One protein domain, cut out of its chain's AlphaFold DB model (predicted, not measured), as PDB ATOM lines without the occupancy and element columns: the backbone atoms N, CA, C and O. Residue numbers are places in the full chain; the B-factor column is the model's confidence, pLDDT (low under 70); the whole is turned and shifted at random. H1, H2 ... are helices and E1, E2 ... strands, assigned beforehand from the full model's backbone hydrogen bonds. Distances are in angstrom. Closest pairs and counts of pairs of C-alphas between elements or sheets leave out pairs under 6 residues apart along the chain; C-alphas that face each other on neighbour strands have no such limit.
ATOM      1  N   ASP A  38      41.097  -7.917  15.030       93.62
ATOM      2  CA  ASP A  38      39.716  -8.349  15.021       93.62
ATOM      3  C   ASP A  38      39.525  -9.426  13.955       93.62
ATOM      4  O   ASP A  38      40.072  -9.344  12.853       93.62
ATOM      5  N   VAL A  39      38.707 -10.422  14.289       94.12
ATOM      6  CA  VAL A  39      38.150 -11.373  13.325       94.12
ATOM      7  C   VAL A  39      36.690 -10.992  13.143       94.12
ATOM      8  O   VAL A  39      35.955 -10.896  14.126       94.12
ATOM      9  N   ILE A  40      36.282 -10.738  11.907       95.19
ATOM     10  CA  ILE A  40      34.947 -10.273  11.549       95.19
ATOM     11  C   ILE A  40      34.308 -11.333  10.657       95.19
ATOM     12  O   ILE A  40      34.852 -11.687   9.615       95.19
ATOM     13  N   ILE A  41      33.142 -11.832  11.053       95.00
ATOM     14  CA  ILE A  41      32.343 -12.775  10.266       95.00
ATOM     15  C   ILE A  41      30.967 -12.161  10.057       95.00
ATOM     16  O   ILE A  41      30.303 -11.793  11.024       95.00
ATOM     17  N   GLU A  42      30.551 -12.014   8.798       93.06
ATOM     18  CA  GLU A  42      29.243 -11.440   8.438       93.06
ATOM     19  C   GLU A  42      28.982 -10.070   9.106       93.06
ATOM     20  O   GLU A  42      27.879  -9.760   9.550       93.06
ATOM     21  N   GLY A  43      30.031  -9.243   9.221       92.06
ATOM     22  CA  GLY A  43      29.973  -7.931   9.876       92.06
ATOM     23  C   GLY A  43      29.987  -7.968  11.411       92.06
ATOM     24  O   GLY A  43      29.917  -6.916  12.042       92.06
ATOM     25  N   THR A  44      30.104  -9.149  12.023       94.00
ATOM     26  CA  THR A  44      30.175  -9.328  13.478       94.00
ATOM     27  C   THR A  44      31.614  -9.539  13.931       94.00
ATOM     28  O   THR A  44      32.254 -10.518  13.548       94.00
ATOM     29  N   THR A  45      32.118  -8.656  14.796       94.94
ATOM     30  CA  THR A  45      33.431  -8.814  15.439       94.94
ATOM     31  C   THR A  45      33.393  -9.899  16.514       94.94
ATOM     32  O   THR A  45      32.607  -9.840  17.463       94.94
ATOM     33  N   ILE A  46      34.288 -10.873  16.400       93.56
ATOM     34  CA  ILE A  46      34.406 -12.006  17.313       93.56
ATOM     35  C   ILE A  46      35.183 -11.597  18.567       93.56
ATOM     36  O   ILE A  46      36.334 -11.146  18.508       93.56
ATOM     37  N   ARG A  47      34.575 -11.833  19.736       90.19
ATOM     38  CA  ARG A  47      35.230 -11.634  21.039       90.19
ATOM     39  C   ARG A  47      36.440 -12.551  21.198       90.19
ATOM     40  O   ARG A  47      37.516 -12.076  21.555       90.19
ATOM     41  N   GLY A  48      36.273 -13.819  20.820       89.44
ATOM     42  CA  GLY A  48      37.321 -14.837  20.817       89.44
ATOM     43  C   GLY A  48      37.298 -15.766  22.027       89.44
ATOM     44  O   GLY A  48      38.274 -16.466  22.258       89.44
ATOM     45  N   ASP A  49      36.209 -15.782  22.792       91.31
ATOM     46  CA  ASP A  49      36.018 -16.639  23.968       91.31
ATOM     47  C   ASP A  49      35.455 -18.034  23.628       91.31
ATOM     48  O   ASP A  49      35.169 -18.816  24.529       91.31
ATOM     49  N   GLY A  50      35.285 -18.359  22.340       91.06
ATOM     50  CA  GLY A  50      34.695 -19.621  21.887       91.06
ATOM     51  C   GLY A  50      33.167 -19.675  21.956       91.06
ATOM     52  O   GLY A  50      32.591 -20.642  21.473       91.06
ATOM     53  N   SER A  51      32.495 -18.652  22.498       90.69
ATOM     54  CA  SER A  51      31.030 -18.652  22.651       90.69
ATOM     55  C   SER A  51      30.272 -18.324  21.362       90.69
ATOM     56  O   SER A  51      29.091 -18.646  21.227       90.69
ATOM     57  N   ALA A  52      30.933 -17.666  20.407       94.62
ATOM     58  CA  ALA A  52      30.332 -17.311  19.130       94.62
ATOM     59  C   ALA A  52      30.269 -18.534  18.209       94.62
ATOM     60  O   ALA A  52      31.292 -19.168  17.954       94.62
ATOM     61  N   CYS A  53      29.087 -18.807  17.655       95.94
ATOM     62  CA  CYS A  53      28.898 -19.806  16.611       95.94
ATOM     63  C   CYS A  53      28.156 -19.204  15.417       95.94
ATOM     64  O   CYS A  53      27.139 -18.529  15.586       95.94
ATOM     65  N   PHE A  54      28.652 -19.486  14.214       95.88
ATOM     66  CA  PHE A  54      28.081 -19.026  12.952       95.88
ATOM     67  C   PHE A  54      27.571 -20.212  12.134       95.88
ATOM     68  O   PHE A  54      28.221 -21.252  12.052       95.88
ATOM     69  N   GLN A  55      26.404 -20.071  11.515       95.25
ATOM     70  CA  GLN A  55      25.883 -21.088  10.605       95.25
ATOM     71  C   GLN A  55      26.363 -20.785   9.193       95.25
ATOM     72  O   GLN A  55      26.195 -19.666   8.716       95.25
ATOM     73  N   SER A  56      26.925 -21.777   8.502       94.38
ATOM     74  CA  SER A  56      27.329 -21.564   7.116       94.38
ATOM     75  C   SER A  56      26.112 -21.268   6.229       94.38
ATOM     76  O   SER A  56      25.215 -22.114   6.144       94.38
ATOM     77  N   PRO A  57      26.072 -20.130   5.506       92.62
ATOM     78  CA  PRO A  57      24.914 -19.747   4.694       92.62
ATOM     79  C   PRO A  57      24.783 -20.594   3.422       92.62
ATOM     80  O   PRO A  57      23.734 -20.627   2.781       92.62
ATOM     81  N   SER A  58      25.858 -21.280   3.020       94.94
ATOM     82  CA  SER A  58      25.879 -22.175   1.864       94.94
ATOM     83  C   SER A  58      26.935 -23.267   2.027       94.94
ATOM     84  O   SER A  58      27.797 -23.191   2.900       94.94
ATOM     85  N   ALA A  59      26.947 -24.253   1.129       93.25
ATOM     86  CA  ALA A  59      28.017 -25.252   1.071       93.25
ATOM     87  C   ALA A  59      29.411 -24.658   0.769       93.25
ATOM     88  O   ALA A  59      30.409 -25.358   0.902       93.25
ATOM     89  N   ARG A  60      29.500 -23.379   0.366       93.56
ATOM     90  CA  ARG A  60      30.781 -22.692   0.143       93.56
ATOM     91  C   ARG A  60      31.476 -22.262   1.433       93.56
ATOM     92  O   ARG A  60      32.618 -21.840   1.345       93.56
ATOM     93  N   GLY A  61      30.824 -22.375   2.589       94.62
ATOM     94  CA  GLY A  61      31.398 -21.970   3.869       94.62
ATOM     95  C   GLY A  61      31.193 -20.495   4.200       94.62
ATOM     96  O   GLY A  61      30.542 -19.746   3.466       94.62
ATOM     97  N   VAL A  62      31.785 -20.104   5.322       95.31
ATOM     98  CA  VAL A  62      31.841 -18.746   5.858       95.31
ATOM     99  C   VAL A  62      33.234 -18.171   5.613       95.31
ATOM    100  O   VAL A  62      34.239 -18.856   5.804       95.31
ATOM    101  N   LEU A  63      33.305 -16.909   5.198       95.62
ATOM    102  CA  LEU A  63      34.560 -16.163   5.124       95.62
ATOM    103  C   LEU A  63      34.694 -15.285   6.364       95.62
ATOM    104  O   LEU A  63      33.711 -14.683   6.798       95.62
ATOM    105  N   ALA A  64      35.910 -15.191   6.897       94.25
ATOM    106  CA  ALA A  64      36.245 -14.159   7.863       94.25
ATOM    107  C   ALA A  64      37.079 -13.063   7.197       94.25
ATOM    108  O   ALA A  64      37.863 -13.312   6.280       94.25
ATOM    109  N   GLU A  65      36.918 -11.852   7.702       93.00
ATOM    110  CA  GLU A  65      37.838 -10.746   7.505       93.00
ATOM    111  C   GLU A  65      38.698 -10.618   8.764       93.00
ATOM    112  O   GLU A  65      38.188 -10.631   9.885       93.00
ATOM    113  N   VAL A  66      40.010 -10.510   8.582       91.75
ATOM    114  CA  VAL A  66      40.954 -10.250   9.669       91.75
ATOM    115  C   VAL A  66      41.466  -8.828   9.486       91.75
ATOM    116  O   VAL A  66      42.007  -8.496   8.435       91.75
ATOM    117  N   SER A  67      41.278  -7.985  10.496       89.56
ATOM    118  CA  SER A  67      41.678  -6.574  10.464       89.56
ATOM    119  C   SER A  67      42.455  -6.218  11.728       89.56
ATOM    120  O   SER A  67      42.269  -6.855  12.760       89.56
ATOM    121  N   GLY A  68      43.345  -5.229  11.686       83.69
ATOM    122  CA  GLY A  68      44.142  -4.868  12.857       83.69
ATOM    123  C   GLY A  68      45.333  -3.985  12.521       83.69
ATOM    124  O   GLY A  68      45.624  -3.733  11.355       83.69
ATOM    125  N   ARG A  69      46.014  -3.495  13.562       70.25
ATOM    126  CA  ARG A  69      47.197  -2.621  13.419       70.25
ATOM    127  C   ARG A  69      48.511  -3.401  13.349       70.25
ATOM    128  O   ARG A  69      49.494  -2.859  12.864       70.25
ATOM    129  N   GLU A  70      48.504  -4.640  13.835       68.31
ATOM    130  CA  GLU A  70      49.655  -5.547  13.912       68.31
ATOM    131  C   GLU A  70      49.266  -6.901  13.298       68.31
ATOM    132  O   GLU A  70      49.214  -7.928  13.972       68.31
ATOM    133  N   VAL A  71      48.905  -6.890  12.011       66.00
ATOM    134  CA  VAL A  71      48.497  -8.098  11.262       66.00
ATOM    135  C   VAL A  71      49.688  -8.904  10.730       66.00
ATOM    136  O   VAL A  71      49.507  -9.851   9.974       66.00
ATOM    137  N   ASP A  72      50.907  -8.568  11.150       76.31
ATOM    138  CA  ASP A  72      52.147  -9.024  10.514       76.31
ATOM    139  C   ASP A  72      52.507 -10.496  10.800       76.31
ATOM    140  O   ASP A  72      53.562 -10.951  10.367       76.31
ATOM    141  N   ALA A  73      51.664 -11.259  11.509       92.44
ATOM    142  CA  ALA A  73      51.822 -12.709  11.687       92.44
ATOM    143  C   ALA A  73      50.554 -13.364  12.271       92.44
ATOM    144  O   ALA A  73      50.582 -13.870  13.396       92.44
ATOM    145  N   ILE A  74      49.432 -13.339  11.546       94.44
ATOM    146  CA  ILE A  74      48.183 -13.980  11.997       94.44
ATOM    147  C   ILE A  74      47.986 -15.332  11.318       94.44
ATOM    148  O   ILE A  74      48.020 -15.433  10.089       94.44
ATOM    149  N   LEU A  75      47.705 -16.347  12.133       95.56
ATOM    150  CA  LEU A  75      47.262 -17.669  11.696       95.56
ATOM    151  C   LEU A  75      45.798 -17.874  12.083       95.56
ATOM    152  O   LEU A  75      45.425 -17.558  13.211       95.56
ATOM    153  N   VAL A  76      45.005 -18.453  11.182       96.50
ATOM    154  CA  VAL A  76      43.680 -19.015  11.462       96.50
ATOM    155  C   VAL A  76      43.667 -20.486  11.080       96.50
ATOM    156  O   VAL A  76      44.013 -20.827   9.944       96.50
ATOM    157  N   TRP A  77      43.246 -21.348  12.002       97.44
ATOM    158  CA  TRP A  77      43.240 -22.795  11.806       97.44
ATOM    159  C   TRP A  77      41.999 -23.481  12.385       97.44
ATOM    160  O   TRP A  77      41.311 -22.935  13.249       97.44
ATOM    161  N   ASP A  78      41.736 -24.678  11.867       96.88
ATOM    162  CA  ASP A  78      40.641 -25.588  12.212       96.88
ATOM    163  C   ASP A  78      41.241 -26.944  12.640       96.88
ATOM    164  O   ASP A  78      41.698 -27.699  11.769       96.88
ATOM    165  N   PRO A  79      41.318 -27.240  13.951       95.56
ATOM    166  CA  PRO A  79      41.795 -28.531  14.450       95.56
ATOM    167  C   PRO A  79      40.782 -29.670  14.283       95.56
ATOM    168  O   PRO A  79      41.174 -30.834  14.297       95.56
ATOM    169  N   ASP A  80      39.499 -29.358  14.082       94.62
ATOM    170  CA  ASP A  80      38.437 -30.356  13.916       94.62
ATOM    171  C   ASP A  80      38.373 -30.894  12.471       94.62
ATOM    172  O   ASP A  80      37.700 -31.889  12.174       94.62
ATOM    173  N   ALA A  81      39.099 -30.262  11.544       94.44
ATOM    174  CA  ALA A  81      39.250 -30.735  10.179       94.44
ATOM    175  C   ALA A  81      39.950 -32.111  10.119       94.44
ATOM    176  O   ALA A  81      40.901 -32.376  10.853       94.44
ATOM    177  N   PRO A  82      39.560 -33.001   9.185       93.44
ATOM    178  CA  PRO A  82      40.072 -34.371   9.115       93.44
ATOM    179  C   PRO A  82      41.475 -34.450   8.479       93.44
ATOM    180  O   PRO A  82      41.662 -35.087   7.441       93.44
ATOM    181  N   CYS A  83      42.469 -33.810   9.098       91.75
ATOM    182  CA  CYS A  83      43.842 -33.704   8.597       91.75
ATOM    183  C   CYS A  83      44.811 -34.782   9.137       91.75
ATOM    184  O   CYS A  83      45.950 -34.826   8.690       91.75
ATOM    185  N   ASN A  84      44.360 -35.668  10.038       85.75
ATOM    186  CA  ASN A  84      45.006 -36.910  10.514       85.75
ATOM    187  C   ASN A  84      46.537 -37.068  10.295       85.75
ATOM    188  O   ASN A  84      46.957 -37.725   9.335       85.75
ATOM    189  N   PRO A  85      47.365 -36.640  11.268       88.25
ATOM    190  CA  PRO A  85      47.085 -35.626  12.283       88.25
ATOM    191  C   PRO A  85      47.446 -34.227  11.767       88.25
ATOM    192  O   PRO A  85      48.224 -34.083  10.821       88.25
ATOM    193  N   GLY A  86      46.891 -33.210  12.416       93.06
ATOM    194  CA  GLY A  86      47.153 -31.814  12.098       93.06
ATOM    195  C   GLY A  86      45.885 -30.977  12.091       93.06
ATOM    196  O   GLY A  86      44.827 -31.431  12.515       93.06
ATOM    197  N   SER A  87      46.003 -29.761  11.573       96.06
ATOM    198  CA  SER A  87      44.913 -28.793  11.459       96.06
ATOM    199  C   SER A  87      44.797 -28.296  10.021       96.06
ATOM    200  O   SER A  87      45.769 -28.309   9.261       96.06
ATOM    201  N   TYR A  88      43.614 -27.822   9.637       96.31
ATOM    202  CA  TYR A  88      43.440 -27.122   8.371       96.31
ATOM    203  C   TYR A  88      43.701 -25.627   8.563       96.31
ATOM    204  O   TYR A  88      43.022 -24.960   9.340       96.31
ATOM    205  N   VAL A  89      44.675 -25.076   7.842       96.62
ATOM    206  CA  VAL A  89      44.969 -23.641   7.857       96.62
ATOM    207  C   VAL A  89      44.025 -22.919   6.899       96.62
ATOM    208  O   VAL A  89      43.966 -23.227   5.705       96.62
ATOM    209  N   HIS A  90      43.294 -21.939   7.429       96.31
ATOM    210  CA  HIS A  90      42.376 -21.087   6.672       96.31
ATOM    211  C   HIS A  90      43.012 -19.771   6.239       96.31
ATOM    212  O   HIS A  90      42.624 -19.196   5.221       96.31
ATOM    213  N   TYR A  91      43.974 -19.291   7.018       95.25
ATOM    214  CA  TYR A  91      44.623 -18.013   6.794       95.25
ATOM    215  C   TYR A  91      45.984 -18.007   7.472       95.25
ATOM    216  O   TYR A  91      46.087 -18.364   8.639       95.25
ATOM    217  N   ALA A  92      47.017 -17.578   6.758       94.38
ATOM    218  CA  ALA A  92      48.350 -17.369   7.301       94.38
ATOM    219  C   ALA A  92      48.941 -16.140   6.607       94.38
ATOM    220  O   ALA A  92      49.290 -16.213   5.428       94.38
ATOM    221  N   THR A  93      49.018 -15.000   7.292       91.38
ATOM    222  CA  THR A  93      49.584 -13.771   6.711       91.38
ATOM    223  C   THR A  93      50.686 -13.193   7.577       91.38
ATOM    224  O   THR A  93      50.599 -13.261   8.804       91.38
ATOM    225  N   ALA A  94      51.688 -12.607   6.923       83.44
ATOM    226  CA  ALA A  94      52.685 -11.771   7.564       83.44
ATOM    227  C   ALA A  94      52.663 -10.323   7.030       83.44
ATOM    228  O   ALA A  94      53.688  -9.642   7.002       83.44
ATOM    229  N   GLY A  95      51.503  -9.854   6.552       77.31
ATOM    230  CA  GLY A  95      51.393  -8.562   5.883       77.31
ATOM    231  C   GLY A  95      49.996  -8.249   5.348       77.31
ATOM    232  O   GLY A  95      48.987  -8.462   6.013       77.31
ATOM    233  N   THR A  96      49.928  -7.645   4.155       67.19
ATOM    234  CA  THR A  96      48.770  -6.813   3.799       67.19
ATOM    235  C   THR A  96      47.533  -7.553   3.302       67.19
ATOM    236  O   THR A  96      46.447  -7.103   3.643       67.19
ATOM    237  N   VAL A  97      47.624  -8.630   2.508       62.16
ATOM    238  CA  VAL A  97      46.420  -9.368   2.062       62.16
ATOM    239  C   VAL A  97      46.781 -10.772   1.570       62.16
ATOM    240  O   VAL A  97      47.593 -10.920   0.660       62.16
ATOM    241  N   GLN A  98      46.101 -11.792   2.091       70.94
ATOM    242  CA  GLN A  98      46.091 -13.155   1.553       70.94
ATOM    243  C   GLN A  98      44.656 -13.680   1.464       70.94
ATOM    244  O   GLN A  98      43.740 -13.161   2.108       70.94
ATOM    245  N   THR A  99      44.463 -14.704   0.634       80.00
ATOM    246  CA  THR A  99      43.146 -15.311   0.405       80.00
ATOM    247  C   THR A  99      42.737 -16.135   1.621       80.00
ATOM    248  O   THR A  99      43.435 -17.071   1.999       80.00
ATOM    249  N   PHE A 100      41.597 -15.803   2.220       92.31
ATOM    250  CA  PHE A 100      41.012 -16.584   3.303       92.31
ATOM    251  C   PHE A 100      40.294 -17.812   2.723       92.31
ATOM    252  O   PHE A 100      39.376 -17.670   1.910       92.31
ATOM    253  N   ALA A 101      40.695 -19.018   3.124       95.19
ATOM    254  CA  ALA A 101      39.995 -20.233   2.725       95.19
ATOM    255  C   ALA A 101      38.666 -20.343   3.498       95.19
ATOM    256  O   ALA A 101      38.668 -20.212   4.723       95.19
ATOM    257  N   PRO A 102      37.524 -20.604   2.840       96.31
ATOM    258  CA  PRO A 102      36.238 -20.654   3.529       96.31
ATOM    259  C   PRO A 102      36.165 -21.716   4.634       96.31
ATOM    260  O   PRO A 102      36.591 -22.854   4.450       96.31
ATOM    261  N   MET A 103      35.557 -21.353   5.761       96.50
ATOM    262  CA  MET A 103      35.250 -22.243   6.883       96.50
ATOM    263  C   MET A 103      33.947 -22.975   6.592       96.50
ATOM    264  O   MET A 103      32.873 -22.375   6.589       96.50
ATOM    265  N   THR A 104      34.031 -24.262   6.273       92.81
ATOM    266  CA  THR A 104      32.866 -25.033   5.808       92.81
ATOM    267  C   THR A 104      32.305 -25.986   6.855       92.81
ATOM    268  O   THR A 104      31.152 -26.397   6.708       92.81
ATOM    269  N   ALA A 105      33.112 -26.388   7.847       86.69
ATOM    270  CA  ALA A 105      32.864 -27.577   8.670       86.69
ATOM    271  C   ALA A 105      32.446 -28.800   7.815       86.69
ATOM    272  O   ALA A 105      31.560 -29.575   8.172       86.69
ATOM    273  N   GLY A 106      32.984 -28.907   6.591       73.75
ATOM    274  CA  GLY A 106      32.416 -29.738   5.525       73.75
ATOM    275  C   GLY A 106      32.692 -31.237   5.649       73.75
ATOM    276  O   GLY A 106      31.988 -32.035   5.029       73.75
ATOM    277  N   ALA A 107      33.686 -31.631   6.444       76.69
ATOM    278  CA  ALA A 107      34.088 -33.018   6.632       76.69
ATOM    279  C   ALA A 107      34.445 -33.268   8.099       76.69
ATOM    280  O   ALA A 107      35.085 -32.426   8.709       76.69
ATOM    281  N   GLY A 108      34.057 -34.429   8.636       83.06
ATOM    282  CA  GLY A 108      34.190 -34.722  10.065       83.06
ATOM    283  C   GLY A 108      32.971 -34.250  10.853       83.06
ATOM    284  O   GLY A 108      31.833 -34.549  10.457       83.06
ATOM    285  N   GLU A 109      33.221 -33.529  11.941       88.06
ATOM    286  CA  GLU A 109      32.207 -33.021  12.863       88.06
ATOM    287  C   GLU A 109      31.223 -32.048  12.190       88.06
ATOM    288  O   GLU A 109      31.447 -31.497  11.109       88.06
ATOM    289  N   VAL A 110      30.055 -31.877  12.810       94.00
ATOM    290  CA  VAL A 110      29.001 -30.984  12.290       94.00
ATOM    291  C   VAL A 110      29.285 -29.518  12.628       94.00
ATOM    292  O   VAL A 110      28.858 -28.619  11.901       94.00
ATOM    293  N   VAL A 111      30.002 -29.279  13.720       96.06
ATOM    294  CA  VAL A 111      30.420 -27.959  14.185       96.06
ATOM    295  C   VAL A 111      31.913 -28.034  14.419       96.06
ATOM    296  O   VAL A 111      32.362 -28.906  15.153       96.06
ATOM    297  N   HIS A 112      32.655 -27.146  13.773       96.56
ATOM    298  CA  HIS A 112      34.097 -27.049  13.941       96.56
ATOM    299  C   HIS A 112      34.423 -25.831  14.797       96.56
ATOM    300  O   HIS A 112      33.766 -24.787  14.695       96.56
ATOM    301  N   THR A 113      35.443 -25.972  15.626       96.56
ATOM    302  CA  THR A 113      36.088 -24.906  16.372       96.56
ATOM    303  C   THR A 113      37.192 -24.322  15.511       96.56
ATOM    304  O   THR A 113      37.934 -25.031  14.846       96.56
ATOM    305  N   TYR A 114      37.299 -23.004  15.525       97.31
ATOM    306  CA  TYR A 114      38.315 -22.264  14.801       97.31
ATOM    307  C   TYR A 114      39.095 -21.426  15.788       97.31
ATOM    308  O   TYR A 114      38.536 -20.898  16.756       97.31
ATOM    309  N   HIS A 115      40.376 -21.266  15.501       97.50
ATOM    310  CA  HIS A 115      41.269 -20.443  16.290       97.50
ATOM    311  C   HIS A 115      41.969 -19.423  15.412       97.50
ATOM    312  O   HIS A 115      42.306 -19.708  14.266       97.50
ATOM    313  N   ALA A 116      42.223 -18.248  15.975       96.38
ATOM    314  CA  ALA A 116      43.132 -17.259  15.427       96.38
ATOM    315  C   ALA A 116      44.147 -16.844  16.489       96.38
ATOM    316  O   ALA A 116      43.795 -16.755  17.664       96.38
ATOM    317  N   ALA A 117      45.386 -16.566  16.096       95.94
ATOM    318  CA  ALA A 117      46.404 -16.034  16.999       95.94
ATOM    319  C   ALA A 117      47.463 -15.223  16.247       95.94
ATOM    320  O   ALA A 117      47.671 -15.421  15.048       95.94
ATOM    321  N   ILE A 118      48.144 -14.336  16.975       94.31
ATOM    322  CA  ILE A 118      49.321 -13.603  16.493       94.31
ATOM    323  C   ILE A 118      50.585 -14.327  16.935       94.31
ATOM    324  O   ILE A 118      50.705 -14.685  18.110       94.31
ATOM    325  N   PHE A 119      51.563 -14.432  16.041       93.44
ATOM    326  CA  PHE A 119      52.873 -15.018  16.307       93.44
ATOM    327  C   PHE A 119      53.980 -13.963  16.162       93.44
ATOM    328  O   PHE A 119      54.530 -13.793  15.076       93.44
ATOM    329  N   PRO A 120      54.347 -13.239  17.239       89.25
ATOM    330  CA  PRO A 120      55.291 -12.116  17.166       89.25
ATOM    331  C   PRO A 120      56.685 -12.486  16.640       89.25
ATOM    332  O   PRO A 120      57.431 -11.619  16.195       89.25
ATOM    333  N   GLN A 121      57.060 -13.763  16.726       90.81
ATOM    334  CA  GLN A 121      58.333 -14.296  16.241       90.81
ATOM    335  C   GLN A 121      58.277 -14.761  14.774       90.81
ATOM    336  O   GLN A 121      59.284 -15.242  14.257       90.81
ATOM    337  N   GLY A 122      57.129 -14.604  14.109       92.25
ATOM    338  CA  GLY A 122      56.854 -15.085  12.758       92.25
ATOM    339  C   GLY A 122      55.848 -16.236  12.747       92.25
ATOM    340  O   GLY A 122      55.686 -16.946  13.739       92.25
ATOM    341  N   LEU A 123      55.166 -16.413  11.613       93.62
ATOM    342  CA  LEU A 123      54.197 -17.494  11.432       93.62
ATOM    343  C   LEU A 123      54.855 -18.870  11.639       93.62
ATOM    344  O   LEU A 123      55.961 -19.099  11.145       93.62
ATOM    345  N   PRO A 124      54.158 -19.819  12.289       94.44
ATOM    346  CA  PRO A 124      54.654 -21.184  12.446       94.44
ATOM    347  C   PRO A 124      54.540 -22.009  11.148       94.44
ATOM    348  O   PRO A 124      55.064 -23.114  11.075       94.44
ATOM    349  N   VAL A 125      53.879 -21.463  10.122       93.44
ATOM    350  CA  VAL A 125      53.742 -22.021   8.769       93.44
ATOM    351  C   VAL A 125      54.163 -20.976   7.734       93.44
ATOM    352  O   VAL A 125      54.279 -19.791   8.047       93.44
ATOM    353  N   GLY A 126      54.378 -21.383   6.481       92.88
ATOM    354  CA  GLY A 126      54.686 -20.436   5.404       92.88
ATOM    355  C   GLY A 126      53.558 -19.419   5.187       92.88
ATOM    356  O   GLY A 126      52.378 -19.763   5.281       92.88
ATOM    357  N   GLU A 127      53.898 -18.173   4.860       92.69
ATOM    358  CA  GLU A 127      52.896 -17.170   4.487       92.69
ATOM    359  C   GLU A 127      52.057 -17.645   3.287       92.69
ATOM    360  O   GLU A 127      52.581 -18.198   2.321       92.69
ATOM    361  N   GLY A 128      50.742 -17.431   3.352       91.62
ATOM    362  CA  GLY A 128      49.790 -17.869   2.333       91.62
ATOM    363  C   GLY A 128      49.447 -19.355   2.379       91.62
ATOM    364  O   GLY A 128      48.730 -19.830   1.500       91.62
ATOM    365  N   THR A 129      49.936 -20.099   3.374       93.75
ATOM    366  CA  THR A 129      49.563 -21.506   3.545       93.75
ATOM    367  C   THR A 129      48.059 -21.627   3.769       93.75
ATOM    368  O   THR A 129      47.493 -20.965   4.635       93.75
ATOM    369  N   THR A 130      47.424 -22.509   2.997       95.06
ATOM    370  CA  THR A 130      46.048 -22.971   3.211       95.06
ATOM    371  C   THR A 130      45.987 -24.470   2.956       95.06
ATOM    372  O   THR A 130      46.629 -24.941   2.015       95.06
ATOM    373  N   GLY A 131      45.196 -25.211   3.727       95.06
ATOM    374  CA  GLY A 131      45.116 -26.669   3.605       95.06
ATOM    375  C   GLY A 131      45.497 -27.401   4.885       95.06
ATOM    376  O   GLY A 131      45.808 -26.778   5.897       95.06
ATOM    377  N   CYS A 132      45.485 -28.733   4.827       95.75
ATOM    378  CA  CYS A 132      45.950 -29.562   5.934       95.75
ATOM    379  C   CYS A 132      47.458 -29.414   6.128       95.75
ATOM    380  O   CYS A 132      48.228 -29.634   5.188       95.75
ATOM    381  N   VAL A 133      47.861 -29.113   7.357       95.38
ATOM    382  CA  VAL A 133      49.264 -29.096   7.764       95.38
ATOM    383  C   VAL A 133      49.430 -29.985   8.987       95.38
ATOM    384  O   VAL A 133      48.589 -29.999   9.888       95.38
ATOM    385  N   HIS A 134      50.486 -30.794   8.962       88.50
ATOM    386  CA  HIS A 134      50.813 -31.739  10.018       88.50
ATOM    387  C   HIS A 134      51.528 -31.002  11.144       88.50
ATOM    388  O   HIS A 134      52.756 -30.966  11.179       88.50
ATOM    389  N   ASP A 135      50.745 -30.396  12.025       78.19
ATOM    390  CA  ASP A 135      51.255 -29.551  13.093       78.19
ATOM    391  C   ASP A 135      50.638 -29.885  14.445       78.19
ATOM    392  O   ASP A 135      49.594 -30.532  14.556       78.19
ATOM    393  N   ASP A 136      51.342 -29.428  15.475       83.00
ATOM    394  CA  ASP A 136      50.947 -29.530  16.865       83.00
ATOM    395  C   ASP A 136      50.058 -28.326  17.223       83.00
ATOM    396  O   ASP A 136      50.540 -27.214  17.450       83.00
ATOM    397  N   GLU A 137      48.742 -28.534  17.237       89.56
ATOM    398  CA  GLU A 137      47.767 -27.520  17.655       89.56
ATOM    399  C   GLU A 137      48.123 -26.926  19.029       89.56
ATOM    400  O   GLU A 137      48.007 -25.711  19.233       89.56
ATOM    401  N   ASP A 138      48.620 -27.752  19.959       92.06
ATOM    402  CA  ASP A 138      49.009 -27.292  21.291       92.06
ATOM    403  C   ASP A 138      50.173 -26.304  21.202       92.06
ATOM    404  O   ASP A 138      50.191 -25.294  21.914       92.06
ATOM    405  N   TYR A 139      51.116 -26.519  20.281       92.81
ATOM    406  CA  TYR A 139      52.191 -25.563  20.022       92.81
ATOM    407  C   TYR A 139      51.636 -24.209  19.559       92.81
ATOM    408  O   TYR A 139      52.027 -23.169  20.098       92.81
ATOM    409  N   TRP A 140      50.687 -24.183  18.622       94.75
ATOM    410  CA  TRP A 140      50.095 -22.929  18.139       94.75
ATOM    411  C   TRP A 140      49.284 -22.205  19.209       94.75
ATOM    412  O   TRP A 140      49.403 -20.986  19.348       94.75
ATOM    413  N   ARG A 141      48.504 -22.935  20.011       94.00
ATOM    414  CA  ARG A 141      47.714 -22.348  21.105       94.00
ATOM    415  C   ARG A 141      48.584 -21.796  22.229       94.00
ATOM    416  O   ARG A 141      48.188 -20.828  22.876       94.00
ATOM    417  N   THR A 142      49.745 -22.398  22.479       93.31
ATOM    418  CA  THR A 142      50.641 -21.992  23.576       93.31
ATOM    419  C   THR A 142      51.634 -20.902  23.186       93.31
ATOM    420  O   THR A 142      51.981 -20.073  24.028       93.31
ATOM    421  N   THR A 143      52.093 -20.882  21.934       93.88
ATOM    422  CA  THR A 143      53.036 -19.863  21.441       93.88
ATOM    423  C   THR A 143      52.346 -18.667  20.799       93.88
ATOM    424  O   THR A 143      52.892 -17.562  20.819       93.88
ATOM    425  N   GLY A 144      51.128 -18.861  20.290       93.75
ATOM    426  CA  GLY A 144      50.272 -17.794  19.807       93.75
ATOM    427  C   GLY A 144      49.873 -16.842  20.933       93.75
ATOM    428  O   GLY A 144      49.463 -17.237  22.024       93.75
ATOM    429  N   SER A 145      49.965 -15.549  20.658       92.94
ATOM    430  CA  SER A 145      49.444 -14.494  21.522       92.94
ATOM    431  C   SER A 145      48.047 -14.074  21.067       92.94
ATOM    432  O   SER A 145      47.712 -14.167  19.884       92.94
ATOM    433  N   CYS A 146      47.229 -13.580  22.002       93.00
ATOM    434  CA  CYS A 146      45.873 -13.103  21.706       93.00
ATOM    435  C   CYS A 146      45.012 -14.154  20.975       93.00
ATOM    436  O   CYS A 146      44.381 -13.846  19.962       93.00
ATOM    437  N   VAL A 147      45.015 -15.399  21.469       95.38
ATOM    438  CA  VAL A 147      44.237 -16.490  20.868       95.38
ATOM    439  C   VAL A 147      42.744 -16.170  20.955       95.38
ATOM    440  O   VAL A 147      42.218 -15.947  22.047       95.38
ATOM    441  N   LYS A 148      42.063 -16.150  19.808       95.88
ATOM    442  CA  LYS A 148      40.608 -16.035  19.693       95.88
ATOM    443  C   LYS A 148      40.041 -17.357  19.201       95.88
ATOM    444  O   LYS A 148      40.586 -17.935  18.270       95.88
ATOM    445  N   SER A 149      38.918 -17.778  19.772       97.00
ATOM    446  CA  SER A 149      38.183 -18.967  19.340       97.00
ATOM    447  C   SER A 149      36.738 -18.638  18.968       97.00
ATOM    448  O   SER A 149      36.119 -17.758  19.577       97.00
ATOM    449  N   TRP A 150      36.194 -19.353  17.986       97.31
ATOM    450  CA  TRP A 150      34.775 -19.347  17.606       97.31
ATOM    451  C   TRP A 150      34.404 -20.682  16.964       97.31
ATOM    452  O   TRP A 150      35.258 -21.543  16.774       97.31
ATOM    453  N   GLN A 151      33.133 -20.855  16.624       97.19
ATOM    454  CA  GLN A 151      32.625 -22.059  15.982       97.19
ATOM    455  C   GLN A 151      31.933 -21.741  14.657       97.19
ATOM    456  O   GLN A 151      31.330 -20.675  14.492       97.19
ATOM    457  N   VAL A 152      31.981 -22.684  13.717       96.75
ATOM    458  CA  VAL A 152      31.160 -22.651  12.499       96.75
ATOM    459  C   VAL A 152      30.448 -23.987  12.338       96.75
ATOM    460  O   VAL A 152      31.073 -25.046  12.345       96.75
ATOM    461  N   ALA A 153      29.127 -23.938  12.189       96.81
ATOM    462  CA  ALA A 153      28.307 -25.098  11.880       96.81
ATOM    463  C   ALA A 153      28.249 -25.335  10.365       96.81
ATOM    464  O   ALA A 153      28.098 -24.396   9.570       96.81
ATOM    465  N   ARG A 154      28.305 -26.609   9.971       96.25
ATOM    466  CA  ARG A 154      28.155 -27.061   8.586       96.25
ATOM    467  C   ARG A 154      26.862 -26.528   7.978       96.25
ATOM    468  O   ARG A 154      25.832 -26.436   8.644       96.25
TER     469      ARG A 154
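Overview. This is residues 38 to 154 of the 166 residues of the protein "Hypothetical protein" of Odontella aurita (UniProt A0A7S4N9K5). A strongly twisted sheet of six strands makes the body, with the short helix H1 over one face and a small two-stranded sheet, E1 beside E3, loosely over the other. The long strands E6 and E8 run side by side in the large sheet, and the short strand E7 lies at one edge. The printed part has 117 residues, with strands E1 to E7, then H1, then E8; the large sheet, mixed, has the order E2, E8, E6, E4, E5, E7, and the small one is antiparallel. The class is mostly strand, although under half of the residues are in named elements. The whole is compact, with a radius of gyration of the C-alphas of 12.8 A, and spans 34 by 33 by 24 A.

Along the chain. E1, residues 38 to 41, begins at C-alpha 38 at (39.716, -8.349, 15.021). E2 is residues 49 to 55, 17.4 A long, and E3 is residues 64 to 68. E4 is residues 74 to 78, 13.8 A, and E5 is residues 87 to 93, 16.4 A. E6, residues 111 to 118, spans 23.8 A from C-alpha 111 at (30.420, -27.959, 14.185). E7 is residues 131 to 133 and H1 residues 137 to 143, 10.0 A. E8, residues 145 to 153, is 25.5 A long and ends at C-alpha 153 at (28.307, -25.098, 11.880).

Arrangement. E1 and E3 are antiparallel neighbours, with N 40 and O 65 2.8 A apart, within hydrogen-bond range. The closest C-alphas of E1 and E6 are those of Val 39 and Ala 116, 8.0 A apart. E3 is near E4 and near E5, with 5 pairs of C-alphas within 10 A in each case. In the large sheet E2, an edge strand, is parallel to E8, with N 54 and O 151 at 2.9 A. E8 and E6 are antiparallel, with N 114 and O 150 at 2.8 A, and E6 and E4 too, with N 77 and O 115 at 2.9 A. E4 and E5 form a hairpin, with N 76 and O 91 at 2.8 A. E7, the other edge strand, is antiparallel to E5, with N 89 and O 131 at 2.8 A. H1 is on this sheet at a height of 9.0 A, over E4 and, only just, with 3 of its 7 C-alphas, over E6. It runs along the strands, at 22 degrees to E4 on the local plane. Every O i to N i+4 pair in H1 is within hydrogen-bond range.

Size, cuts and confidence. The two C-alphas farthest apart, those of Ser 58 and Gln 121, are 36.4 A apart. The printed part has no cut. The links E5 to E6, 17 residues, and E6 to E7, 12 residues, are long. The mean pLDDT of the printed part is 91.3; residues 70 to 71 and 96 to 97 are under 70.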